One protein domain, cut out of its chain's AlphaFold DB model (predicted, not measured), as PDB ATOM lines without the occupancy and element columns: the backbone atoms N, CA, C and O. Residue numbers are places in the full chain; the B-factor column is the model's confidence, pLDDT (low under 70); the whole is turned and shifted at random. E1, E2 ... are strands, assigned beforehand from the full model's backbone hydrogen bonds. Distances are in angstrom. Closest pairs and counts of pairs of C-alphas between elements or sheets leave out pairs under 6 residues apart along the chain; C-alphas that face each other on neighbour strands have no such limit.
ATOM      1  N   TYR A   3     -10.321  36.419 -44.220       91.44
ATOM      2  CA  TYR A   3      -9.717  35.552 -45.217       91.44
ATOM      3  C   TYR A   3     -10.788  34.715 -45.920       91.44
ATOM      4  O   TYR A   3     -11.677  34.161 -45.281       91.44
ATOM      5  N   GLY A   4     -10.697  34.608 -47.242       87.56
ATOM      6  CA  GLY A   4     -11.623  33.865 -48.092       87.56
ATOM      7  C   GLY A   4     -10.981  33.450 -49.423       87.56
ATOM      8  O   GLY A   4      -9.752  33.500 -49.571       87.56
ATOM      9  N   PRO A   5     -11.782  33.075 -50.441       84.81
ATOM     10  CA  PRO A   5     -11.276  32.516 -51.701       84.81
ATOM     11  C   PRO A   5     -10.312  33.415 -52.491       84.81
ATOM     12  O   PRO A   5      -9.589  32.927 -53.358       84.81
ATOM     13  N   HIS A   6     -10.272  34.719 -52.218       86.69
ATOM     14  CA  HIS A   6      -9.392  35.655 -52.921       86.69
ATOM     15  C   HIS A   6      -7.990  35.767 -52.305       86.69
ATOM     16  O   HIS A   6      -7.028  36.024 -53.035       86.69
ATOM     17  N   ASN A   7      -7.848  35.559 -50.992       84.88
ATOM     18  CA  ASN A   7      -6.619  35.865 -50.243       84.88
ATOM     19  C   ASN A   7      -6.090  34.709 -49.372       84.88
ATOM     20  O   ASN A   7      -4.967  34.816 -48.888       84.88
ATOM     21  N   ALA A   8      -6.820  33.599 -49.233       86.00
ATOM     22  CA  ALA A   8      -6.365  32.395 -48.523       86.00
ATOM     23  C   ALA A   8      -6.917  31.096 -49.147       86.00
ATOM     24  O   ALA A   8      -7.245  30.130 -48.460       86.00
ATOM     25  N   ARG A   9      -7.071  31.070 -50.478       84.25
ATOM     26  CA  ARG A   9      -7.606  29.903 -51.195       84.25
ATOM     27  C   ARG A   9      -6.753  28.660 -50.953       84.25
ATOM     28  O   ARG A   9      -5.557  28.681 -51.215       84.25
ATOM     29  N   GLY A  10      -7.403  27.568 -50.558       84.00
ATOM     30  CA  GLY A  10      -6.751  26.273 -50.351       84.00
ATOM     31  C   GLY A  10      -6.044  26.133 -49.004       84.00
ATOM     32  O   GLY A  10      -5.484  25.071 -48.745       84.00
ATOM     33  N   ALA A  11      -6.094  27.158 -48.146       92.69
ATOM     34  CA  ALA A  11      -5.566  27.056 -46.799       92.69
ATOM     35  C   ALA A  11      -6.320  25.989 -45.991       92.69
ATOM     36  O   ALA A  11      -7.545  25.860 -46.087       92.69
ATOM     37  N   ALA A  12      -5.584  25.226 -45.188       94.88
ATOM     38  CA  ALA A  12      -6.182  24.324 -44.215       94.88
ATOM     39  C   ALA A  12      -6.604  25.107 -42.963       94.88
ATOM     40  O   ALA A  12      -5.948  26.069 -42.577       94.88
ATOM     41  N   VAL A  13      -7.676  24.683 -42.299       96.75
ATOM     42  CA  VAL A  13      -8.115  25.267 -41.026       96.75
ATOM     43  C   VAL A  13      -8.246  24.138 -40.019       96.75
ATOM     44  O   VAL A  13      -8.873  23.122 -40.315       96.75
ATOM     45  N   HIS A  14      -7.607  24.288 -38.865       97.56
ATOM     46  CA  HIS A  14      -7.556  23.268 -37.826       97.56
ATOM     47  C   HIS A  14      -8.070  23.832 -36.507       97.56
ATOM     48  O   HIS A  14      -7.566  24.847 -36.031       97.56
ATOM     49  N   ASP A  15      -9.038  23.141 -35.913       96.88
ATOM     50  CA  ASP A  15      -9.382  23.305 -34.507       96.88
ATOM     51  C   ASP A  15      -8.379  22.497 -33.684       96.88
ATOM     52  O   ASP A  15      -8.395  21.262 -33.659       96.88
ATOM     53  N   ILE A  16      -7.461  23.212 -33.041       96.88
ATOM     54  CA  ILE A  16      -6.394  22.602 -32.255       96.88
ATOM     55  C   ILE A  16      -6.929  22.086 -30.919       96.88
ATOM     56  O   ILE A  16      -6.420  21.094 -30.402       96.88
ATOM     57  N   THR A  17      -7.966  22.721 -30.370       92.50
ATOM     58  CA  THR A  17      -8.582  22.301 -29.107       92.50
ATOM     59  C   THR A  17      -9.374  21.010 -29.291       92.50
ATOM     60  O   THR A  17      -9.228  20.088 -28.492       92.50
ATOM     61  N   GLY A  18     -10.162  20.922 -30.364       90.75
ATOM     62  CA  GLY A  18     -10.916  19.722 -30.735       90.75
ATOM     63  C   GLY A  18     -10.079  18.633 -31.414       90.75
ATOM     64  O   GLY A  18     -10.567  17.521 -31.605       90.75
ATOM     65  N   ASN A  19      -8.822  18.930 -31.765       93.62
ATOM     66  CA  ASN A  19      -7.944  18.069 -32.560       93.62
ATOM     67  C   ASN A  19      -8.605  17.601 -33.871       93.62
ATOM     68  O   ASN A  19      -8.550  16.423 -34.236       93.62
ATOM     69  N   GLU A  20      -9.234  18.530 -34.590       95.12
ATOM     70  CA  GLU A  20      -9.898  18.237 -35.857       95.12
ATOM     71  C   GLU A  20      -9.537  19.231 -36.961       95.12
ATOM     72  O   GLU A  20      -9.223  20.402 -36.735       95.12
ATOM     73  N   LYS A  21      -9.579  18.747 -38.203       95.94
ATOM     74  CA  LYS A  21      -9.500  19.603 -39.382       95.94
ATOM     75  C   LYS A  21     -10.905  20.070 -39.735       95.94
ATOM     76  O   LYS A  21     -11.799  19.249 -39.923       95.94
ATOM     77  N   LEU A  22     -11.079  21.375 -39.899       95.06
ATOM     78  CA  LEU A  22     -12.346  21.946 -40.330       95.06
ATOM     79  C   LEU A  22     -12.490  21.827 -41.851       95.06
ATOM     80  O   LEU A  22     -11.558  22.084 -42.621       95.06
ATOM     81  N   HIS A  23     -13.681  21.428 -42.287       92.81
ATOM     82  CA  HIS A  23     -14.021  21.202 -43.688       92.81
ATOM     83  C   HIS A  23     -15.103  22.181 -44.152       92.81
ATOM     84  O   HIS A  23     -15.861  22.713 -43.350       92.81
ATOM     85  N   GLY A  24     -15.177  22.421 -45.465       92.62
ATOM     86  CA  GLY A  24     -16.204  23.298 -46.035       92.62
ATOM     87  C   GLY A  24     -16.072  24.767 -45.625       92.62
ATOM     88  O   GLY A  24     -17.063  25.485 -45.679       92.62
ATOM     89  N   VAL A  25     -14.880  25.211 -45.213       94.94
ATOM     90  CA  VAL A  25     -14.625  26.597 -44.800       94.94
ATOM     91  C   VAL A  25     -14.825  27.556 -45.972       94.94
ATOM     92  O   VAL A  25     -14.220  27.400 -47.034       94.94
ATOM     93  N   VAL A  26     -15.666  28.561 -45.748       94.50
ATOM     94  CA  VAL A  26     -15.990  29.640 -46.685       94.50
ATOM     95  C   VAL A  26     -15.137  30.870 -46.385       94.50
ATOM     96  O   VAL A  26     -14.564  31.469 -47.299       94.50
ATOM     97  N   SER A  27     -15.020  31.225 -45.105       96.12
ATOM     98  CA  SER A  27     -14.212  32.355 -44.652       96.12
ATOM     99  C   SER A  27     -13.722  32.184 -43.214       96.12
ATOM    100  O   SER A  27     -14.280  31.415 -42.432       96.12
ATOM    101  N   VAL A  28     -12.664  32.922 -42.879       97.38
ATOM    102  CA  VAL A  28     -12.078  33.012 -41.537       97.38
ATOM    103  C   VAL A  28     -11.926  34.486 -41.179       97.38
ATOM    104  O   VAL A  28     -11.243  35.212 -41.900       97.38
ATOM    105  N   ASP A  29     -12.522  34.928 -40.078       97.19
ATOM    106  CA  ASP A  29     -12.276  36.246 -39.495       97.19
ATOM    107  C   ASP A  29     -11.427  36.112 -38.230       97.19
ATOM    108  O   ASP A  29     -11.890  35.666 -37.180       97.19
ATOM    109  N   THR A  30     -10.162  36.514 -38.332       96.69
ATOM    110  CA  THR A  30      -9.216  36.420 -37.215       96.69
ATOM    111  C   THR A  30      -9.436  37.465 -36.130       96.69
ATOM    112  O   THR A  30      -8.948  37.262 -35.024       96.69
ATOM    113  N   ASP A  31     -10.127  38.574 -36.422       96.62
ATOM    114  CA  ASP A  31     -10.351  39.626 -35.417       96.62
ATOM    115  C   ASP A  31     -11.560  39.278 -34.547       96.62
ATOM    116  O   ASP A  31     -11.562  39.549 -33.348       96.62
ATOM    117  N   LEU A  32     -12.573  38.648 -35.149       96.50
ATOM    118  CA  LEU A  32     -13.772  38.186 -34.447       96.50
ATOM    119  C   LEU A  32     -13.647  36.757 -33.899       96.50
ATOM    120  O   LEU A  32     -14.468  36.344 -33.082       96.50
ATOM    121  N   GLY A  33     -12.630  36.003 -34.325       97.06
ATOM    122  CA  GLY A  33     -12.476  34.597 -33.954       97.06
ATOM    123  C   GLY A  33     -13.547  33.711 -34.592       97.06
ATOM    124  O   GLY A  33     -14.022  32.768 -33.962       97.06
ATOM    125  N   GLU A  34     -13.959  34.012 -35.823       97.81
ATOM    126  CA  GLU A  34     -15.072  33.338 -36.500       97.81
ATOM    127  C   GLU A  34     -14.597  32.527 -37.712       97.81
ATOM    128  O   GLU A  34     -13.777  32.980 -38.511       97.81
ATOM    129  N   VAL A  35     -15.140  31.319 -37.875       97.00
ATOM    130  CA  VAL A  35     -14.948  30.480 -39.067       97.00
ATOM    131  C   VAL A  35     -16.317  30.158 -39.652       97.00
ATOM    132  O   VAL A  35     -17.103  29.434 -39.039       97.00
ATOM    133  N   CYS A  36     -16.599  30.681 -40.842       96.75
ATOM    134  CA  CYS A  36     -17.823  30.376 -41.577       96.75
ATOM    135  C   CYS A  36     -17.615  29.124 -42.431       96.75
ATOM    136  O   CYS A  36     -16.634  29.025 -43.175       96.75
ATOM    137  N   MET A  37     -18.526  28.160 -42.326       95.50
ATOM    138  CA  MET A  37     -18.420  26.841 -42.943       95.50
ATOM    139  C   MET A  37     -19.751  26.385 -43.524       95.50
ATOM    140  O   MET A  37     -20.816  26.697 -43.002       95.50
ATOM    141  N   ASN A  38     -19.688  25.568 -44.564       95.75
ATOM    142  CA  ASN A  38     -20.848  24.856 -45.080       95.75
ATOM    143  C   ASN A  38     -21.118  23.589 -44.265       95.75
ATOM    144  O   ASN A  38     -20.200  22.958 -43.736       95.75
ATOM    145  N   HIS A  39     -22.382  23.178 -44.203       93.88
ATOM    146  CA  HIS A  39     -22.753  21.908 -43.584       93.88
ATOM    147  C   HIS A  39     -22.202  20.695 -44.354       93.88
ATOM    148  O   HIS A  39     -22.047  20.729 -45.575       93.88
ATOM    149  N   TRP A  40     -21.956  19.593 -43.639       88.75
ATOM    150  CA  TRP A  40     -21.706  18.276 -44.227       88.75
ATOM    151  C   TRP A  40     -22.727  17.259 -43.686       88.75
ATOM    152  O   TRP A  40     -22.743  17.025 -42.476       88.75
ATOM    153  N   PRO A  41     -23.586  16.653 -44.530       92.06
ATOM    154  CA  PRO A  41     -23.738  16.900 -45.970       92.06
ATOM    155  C   PRO A  41     -24.188  18.341 -46.281       92.06
ATOM    156  O   PRO A  41     -24.773  19.003 -45.422       92.06
ATOM    157  N   LEU A  42     -23.908  18.814 -47.504       95.12
ATOM    158  CA  LEU A  42     -24.293  20.161 -47.948       95.12
ATOM    159  C   LEU A  42     -25.808  20.349 -47.844       95.12
ATOM    160  O   LEU A  42     -26.586  19.487 -48.255       95.12
ATOM    161  N   ARG A  43     -26.208  21.506 -47.322       95.69
ATOM    162  CA  ARG A  43     -27.603  21.932 -47.224       95.69
ATOM    163  C   ARG A  43     -27.822  23.108 -48.160       95.69
ATOM    164  O   ARG A  43     -26.944  23.955 -48.301       95.69
ATOM    165  N   VAL A  44     -28.983  23.140 -48.803       96.25
ATOM    166  CA  VAL A  44     -29.395  24.233 -49.686       96.25
ATOM    167  C   VAL A  44     -30.696  24.800 -49.148       96.25
ATOM    168  O   VAL A  44     -31.629  24.042 -48.870       96.25
ATOM    169  N   LYS A  45     -30.756  26.119 -49.011       93.62
ATOM    170  CA  LYS A  45     -31.933  26.848 -48.553       93.62
ATOM    171  C   LYS A  45     -32.134  28.064 -49.446       93.62
ATOM    172  O   LYS A  45     -31.195  28.810 -49.689       93.62
ATOM    173  N   ASP A  46     -33.345  28.214 -49.976       95.12
ATOM    174  CA  ASP A  46     -33.725  29.326 -50.858       95.12
ATOM    175  C   ASP A  46     -32.795  29.509 -52.080       95.12
ATOM    176  O   ASP A  46     -32.594  30.611 -52.573       95.12
ATOM    177  N   GLY A  47     -32.238  28.400 -52.588       93.88
ATOM    178  CA  GLY A  47     -31.332  28.385 -53.743       93.88
ATOM    179  C   GLY A  47     -29.855  28.625 -53.415       93.88
ATOM    180  O   GLY A  47     -29.021  28.481 -54.304       93.88
ATOM    181  N   GLU A  48     -29.524  28.909 -52.156       93.06
ATOM    182  CA  GLU A  48     -28.159  29.169 -51.691       93.06
ATOM    183  C   GLU A  48     -27.635  28.023 -50.815       93.06
ATOM    184  O   GLU A  48     -28.405  27.309 -50.163       93.06
ATOM    185  N   ILE A  49     -26.312  27.831 -50.785       94.81
ATOM    186  CA  ILE A  49     -25.686  26.872 -49.864       94.81
ATOM    187  C   ILE A  49     -25.786  27.437 -48.446       94.81
ATOM    188  O   ILE A  49     -25.307  28.534 -48.171       94.81
ATOM    189  N   GLU A  50     -26.392  26.676 -47.539       96.31
ATOM    190  CA  GLU A  50     -26.503  27.066 -46.137       96.31
ATOM    191  C   GLU A  50     -25.141  26.926 -45.442       96.31
ATOM    192  O   GLU A  50     -24.506  25.860 -45.464       96.31
ATOM    193  N   SER A  51     -24.718  28.009 -44.792       95.88
ATOM    194  CA  SER A  51     -23.491  28.085 -44.002       95.88
ATOM    195  C   SER A  51     -23.803  28.390 -42.536       95.88
ATOM    196  O   SER A  51     -24.804  29.030 -42.213       95.88
ATOM    197  N   TYR A  52     -22.909  27.973 -41.646       95.50
ATOM    198  CA  TYR A  52     -22.939  28.264 -40.216       95.50
ATOM    199  C   TYR A  52     -21.576  28.787 -39.755       95.50
ATOM    200  O   TYR A  52     -20.563  28.590 -40.425       95.50
ATOM    201  N   THR A  53     -21.544  29.472 -38.612       96.69
ATOM    202  CA  THR A  53     -20.316  30.065 -38.060       96.69
ATOM    203  C   THR A  53     -19.926  29.372 -36.763       96.69
ATOM    204  O   THR A  53     -20.728  29.317 -35.833       96.69
ATOM    205  N   ALA A  54     -18.696  28.865 -36.696       95.94
ATOM    206  CA  ALA A  54     -18.066  28.426 -35.454       95.94
ATOM    207  C   ALA A  54     -17.236  29.567 -34.852       95.94
ATOM    208  O   ALA A  54     -16.622  30.345 -35.588       95.94
ATOM    209  N   ARG A  55     -17.207  29.651 -33.517       97.31
ATOM    210  CA  ARG A  55     -16.485  30.687 -32.768       97.31
ATOM    211  C   ARG A  55     -15.330  30.106 -31.969       97.31
ATOM    212  O   ARG A  55     -15.458  29.048 -31.358       97.31
ATOM    213  N   PHE A  56     -14.235  30.851 -31.935       97.56
ATOM    214  CA  PHE A  56     -12.983  30.507 -31.275       97.56
ATOM    215  C   PHE A  56     -12.497  31.679 -30.416       97.56
ATOM    216  O   PHE A  56     -12.850  32.836 -30.648       97.56
ATOM    217  N   GLU A  57     -11.704  31.393 -29.389       97.44
ATOM    218  CA  GLU A  57     -11.031  32.414 -28.580       97.44
ATOM    219  C   GLU A  57      -9.966  33.155 -29.374       97.44
ATOM    220  O   GLU A  57      -9.866  34.377 -29.274       97.44
ATOM    221  N   SER A  58      -9.194  32.419 -30.170       97.12
ATOM    222  CA  SER A  58      -8.192  32.993 -31.055       97.12
ATOM    223  C   SER A  58      -8.043  32.174 -32.331       97.12
ATOM    224  O   SER A  58      -8.231  30.954 -32.354       97.12
ATOM    225  N   ILE A  59      -7.687  32.868 -33.413       97.94
ATOM    226  CA  ILE A  59      -7.361  32.256 -34.697       97.94
ATOM    227  C   ILE A  59      -6.041  32.838 -35.187       97.94
ATOM    228  O   ILE A  59      -5.904  34.049 -35.363       97.94
ATOM    229  N   HIS A  60      -5.076  31.960 -35.440       96.56
ATOM    230  CA  HIS A  60      -3.742  32.330 -35.886       96.56
ATOM    231  C   HIS A  60      -3.540  31.916 -37.348       96.56
ATOM    232  O   HIS A  60      -3.457  30.716 -37.632       96.56
ATOM    233  N   PRO A  61      -3.458  32.877 -38.286       95.00
ATOM    234  CA  PRO A  61      -3.047  32.589 -39.651       95.00
ATOM    235  C   PRO A  61      -1.560  32.230 -39.666       95.00
ATOM    236  O   PRO A  61      -0.720  32.981 -39.172       95.00
ATOM    237  N   ILE A  62      -1.229  31.091 -40.260       92.75
ATOM    238  CA  ILE A  62       0.137  30.605 -40.422       92.75
ATOM    239  C   ILE A  62       0.537  30.768 -41.889       92.75
ATOM    240  O   ILE A  62      -0.074  30.210 -42.808       92.75
ATOM    241  N   GLN A  63       1.578  31.568 -42.093       87.94
ATOM    242  CA  GLN A  63       2.239  31.766 -43.376       87.94
ATOM    243  C   GLN A  63       3.532  30.948 -43.372       87.94
ATOM    244  O   GLN A  63       4.298  31.016 -42.412       87.94
ATOM    245  N   GLY A  64       3.741  30.142 -44.413       81.50
ATOM    246  CA  GLY A  64       5.027  29.508 -44.669       81.50
ATOM    247  C   GLY A  64       5.929  30.457 -45.455       81.50
ATOM    248  O   GLY A  64       6.130  31.609 -45.074       81.50
ATOM    249  N   LEU A  65       6.455  29.980 -46.581       84.94
ATOM    250  CA  LEU A  65       7.190  30.816 -47.543       84.94
ATOM    251  C   LEU A  65       6.251  31.522 -48.535       84.94
ATOM    252  O   LEU A  65       6.692  32.276 -49.405       84.94
ATOM    253  N   GLU A  66       4.954  31.255 -48.439       84.38
ATOM    254  CA  GLU A  66       3.926  31.748 -49.336       84.38
ATOM    255  C   GLU A  66       3.491  33.179 -48.979       84.38
ATOM    256  O   GLU A  66       3.417  33.546 -47.806       84.38
ATOM    257  N   PRO A  67       3.079  33.991 -49.971       82.81
ATOM    258  CA  PRO A  67       2.594  35.355 -49.735       82.81
ATOM    259  C   PRO A  67       1.220  35.409 -49.041       82.81
ATOM    260  O   PRO A  67       0.676  36.488 -48.811       82.81
ATOM    261  N   ARG A  68       0.604  34.251 -48.783       85.62
ATOM    262  CA  ARG A  68      -0.745  34.100 -48.230       85.62
ATOM    263  C   ARG A  68      -0.729  32.995 -47.178       85.62
ATOM    264  O   ARG A  68       0.070  32.070 -47.316       85.62
ATOM    265  N   PRO A  69      -1.603  33.054 -46.157       88.06
ATOM    266  CA  PRO A  69      -1.724  31.960 -45.206       88.06
ATOM    267  C   PRO A  69      -2.033  30.645 -45.919       88.06
ATOM    268  O   PRO A  69      -2.885  30.600 -46.811       88.06
ATOM    269  N   VAL A  70      -1.344  29.588 -45.502       91.44
ATOM    270  CA  VAL A  70      -1.567  28.211 -45.975       91.44
ATOM    271  C   VAL A  70      -2.292  27.366 -44.933       91.44
ATOM    272  O   VAL A  70      -2.815  26.294 -45.244       91.44
ATOM    273  N   LEU A  71      -2.341  27.854 -43.695       94.50
ATOM    274  CA  LEU A  71      -2.905  27.163 -42.551       94.50
ATOM    275  C   LEU A  71      -3.480  28.176 -41.554       94.50
ATOM    276  O   LEU A  71      -2.958  29.279 -41.415       94.50
ATOM    277  N   PHE A  72      -4.532  27.792 -40.843       97.38
ATOM    278  CA  PHE A  72      -5.083  28.523 -39.707       97.38
ATOM    279  C   PHE A  72      -5.186  27.587 -38.510       97.38
ATOM    280  O   PHE A  72      -5.738  26.490 -38.630       97.38
ATOM    281  N   HIS A  73      -4.670  28.027 -37.367       97.75
ATOM    282  CA  HIS A  73      -4.864  27.351 -36.090       97.75
ATOM    283  C   HIS A  73      -5.921  28.089 -35.275       97.75
ATOM    284  O   HIS A  73      -5.729  29.254 -34.920       97.75
ATOM    285  N   CYS A  74      -7.010  27.399 -34.969       97.69
ATOM    286  CA  CYS A  74      -8.105  27.892 -34.152       97.69
ATOM    287  C   CYS A  74      -8.018  27.263 -32.756       97.69
ATOM    288  O   CYS A  74      -7.806  26.054 -32.635       97.69
ATOM    289  N   TYR A  75      -8.177  28.073 -31.710       97.44
ATOM    290  CA  TYR A  75      -8.080  27.641 -30.314       97.44
ATOM    291  C   TYR A  75      -9.287  28.109 -29.504       97.44
ATOM    292  O   TYR A  75      -9.856  29.166 -29.778       97.44
ATOM    293  N   GLY A  76      -9.649  27.340 -28.476       95.94
ATOM    294  CA  GLY A  76     -10.684  27.712 -27.511       95.94
ATOM    295  C   GLY A  76     -12.055  27.818 -28.168       95.94
ATOM    296  O   GLY A  76     -12.642  28.895 -28.224       95.94
ATOM    297  N   ARG A  77     -12.541  26.716 -28.741       95.25
ATOM    298  CA  ARG A  77     -13.860  26.665 -29.378       95.25
ATOM    299  C   ARG A  77     -14.973  27.007 -28.371       95.25
ATOM    300  O   ARG A  77     -14.936  26.535 -27.238       95.25
ATOM    301  N   LYS A  78     -15.933  27.845 -28.781       92.56
ATOM    302  CA  LYS A  78     -16.970  28.450 -27.914       92.56
ATOM    303  C   LYS A  78     -18.403  28.033 -28.273       92.56
ATOM    304  O   LYS A  78     -19.269  28.903 -28.317       92.56
TER     305      LYS A  78
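This is residues 3 to 78 of the 79 residues of an uncharacterized protein of Polaromonas sp. OV174 (UniProt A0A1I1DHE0). One strongly twisted sheet of six strands is curled like part of a barrel and folded back on itself, so that a leaf of E2, E1 and E6 faces a leaf of E4 and E3, with the long, sharply bent strand E5 as the hinge. The barrel is not closed: the edge strands E2 and E3 meet only through their link. The loop of residues 39 to 50 reaches out toward one end of the longest axis, and the E5 to E6 turn lies toward the other. The printed part has 76 residues, no named helix and six strands, E1 to E6 along the chain; the mixed sheet has the order E2, E1, E6, E5, E4, E3, and the class is all strand, with 36 residues, under half, in named elements. The whole is compact, with a radius of gyration of the C-alphas of 12.5 A and spans of 40 by 27 by 21 A.

E1, residues 12 to 15, forms a hairpin with E2, residues 20 to 22; N 22 and O 13 are 2.8 A apart, within hydrogen-bond range. E2 runs on into E3, residues 25 to 29, across a break of 2 residues, at 95 degrees. E3 and E4, residues 34 to 38, are antiparallel at 169 degrees, with N 29 and O 34 at 2.8 A. E5, residues 51 to 62, bends by 99 degrees at residue 57, and its pairing is staggered. Its residues 51 to 55 pair with E4, with N 54 and O 35 at 2.9 A. Its residues 56 to 62 pair with E6, residues 71 to 77, with N 60 and O 73 at 2.8 A. E3, E4, E5 and E6 form a meander, each strand the antiparallel neighbour of the one before. E6 and E1 are parallel at 18 degrees, with N 74 and O 14 at 2.8 A. E4 and E6 are apart.

E1 begins at C-alpha 12 at (-6.182, 24.324, -44.215) and is 10.3 A long; E2 is 6.3 A, E3 11.3 A and E4 13.4 A. E5, the longest strand by residues, runs 24.0 A from C-alpha 51 at (-23.491, 28.085, -44.002). E6 is 17.1 A long and ends at C-alpha 77 at (-13.860, 26.665, -29.378).

The two C-alphas farthest apart, those of Asp 46 and Leu 65, are 41.1 A apart. The link E4 to E5 is long, with 12 residues; within it residues 44 to 45 pair with 48 to 49, antiparallel. The printed part has no cut. Its mean pLDDT is 93.5, and no printed residue is under 70.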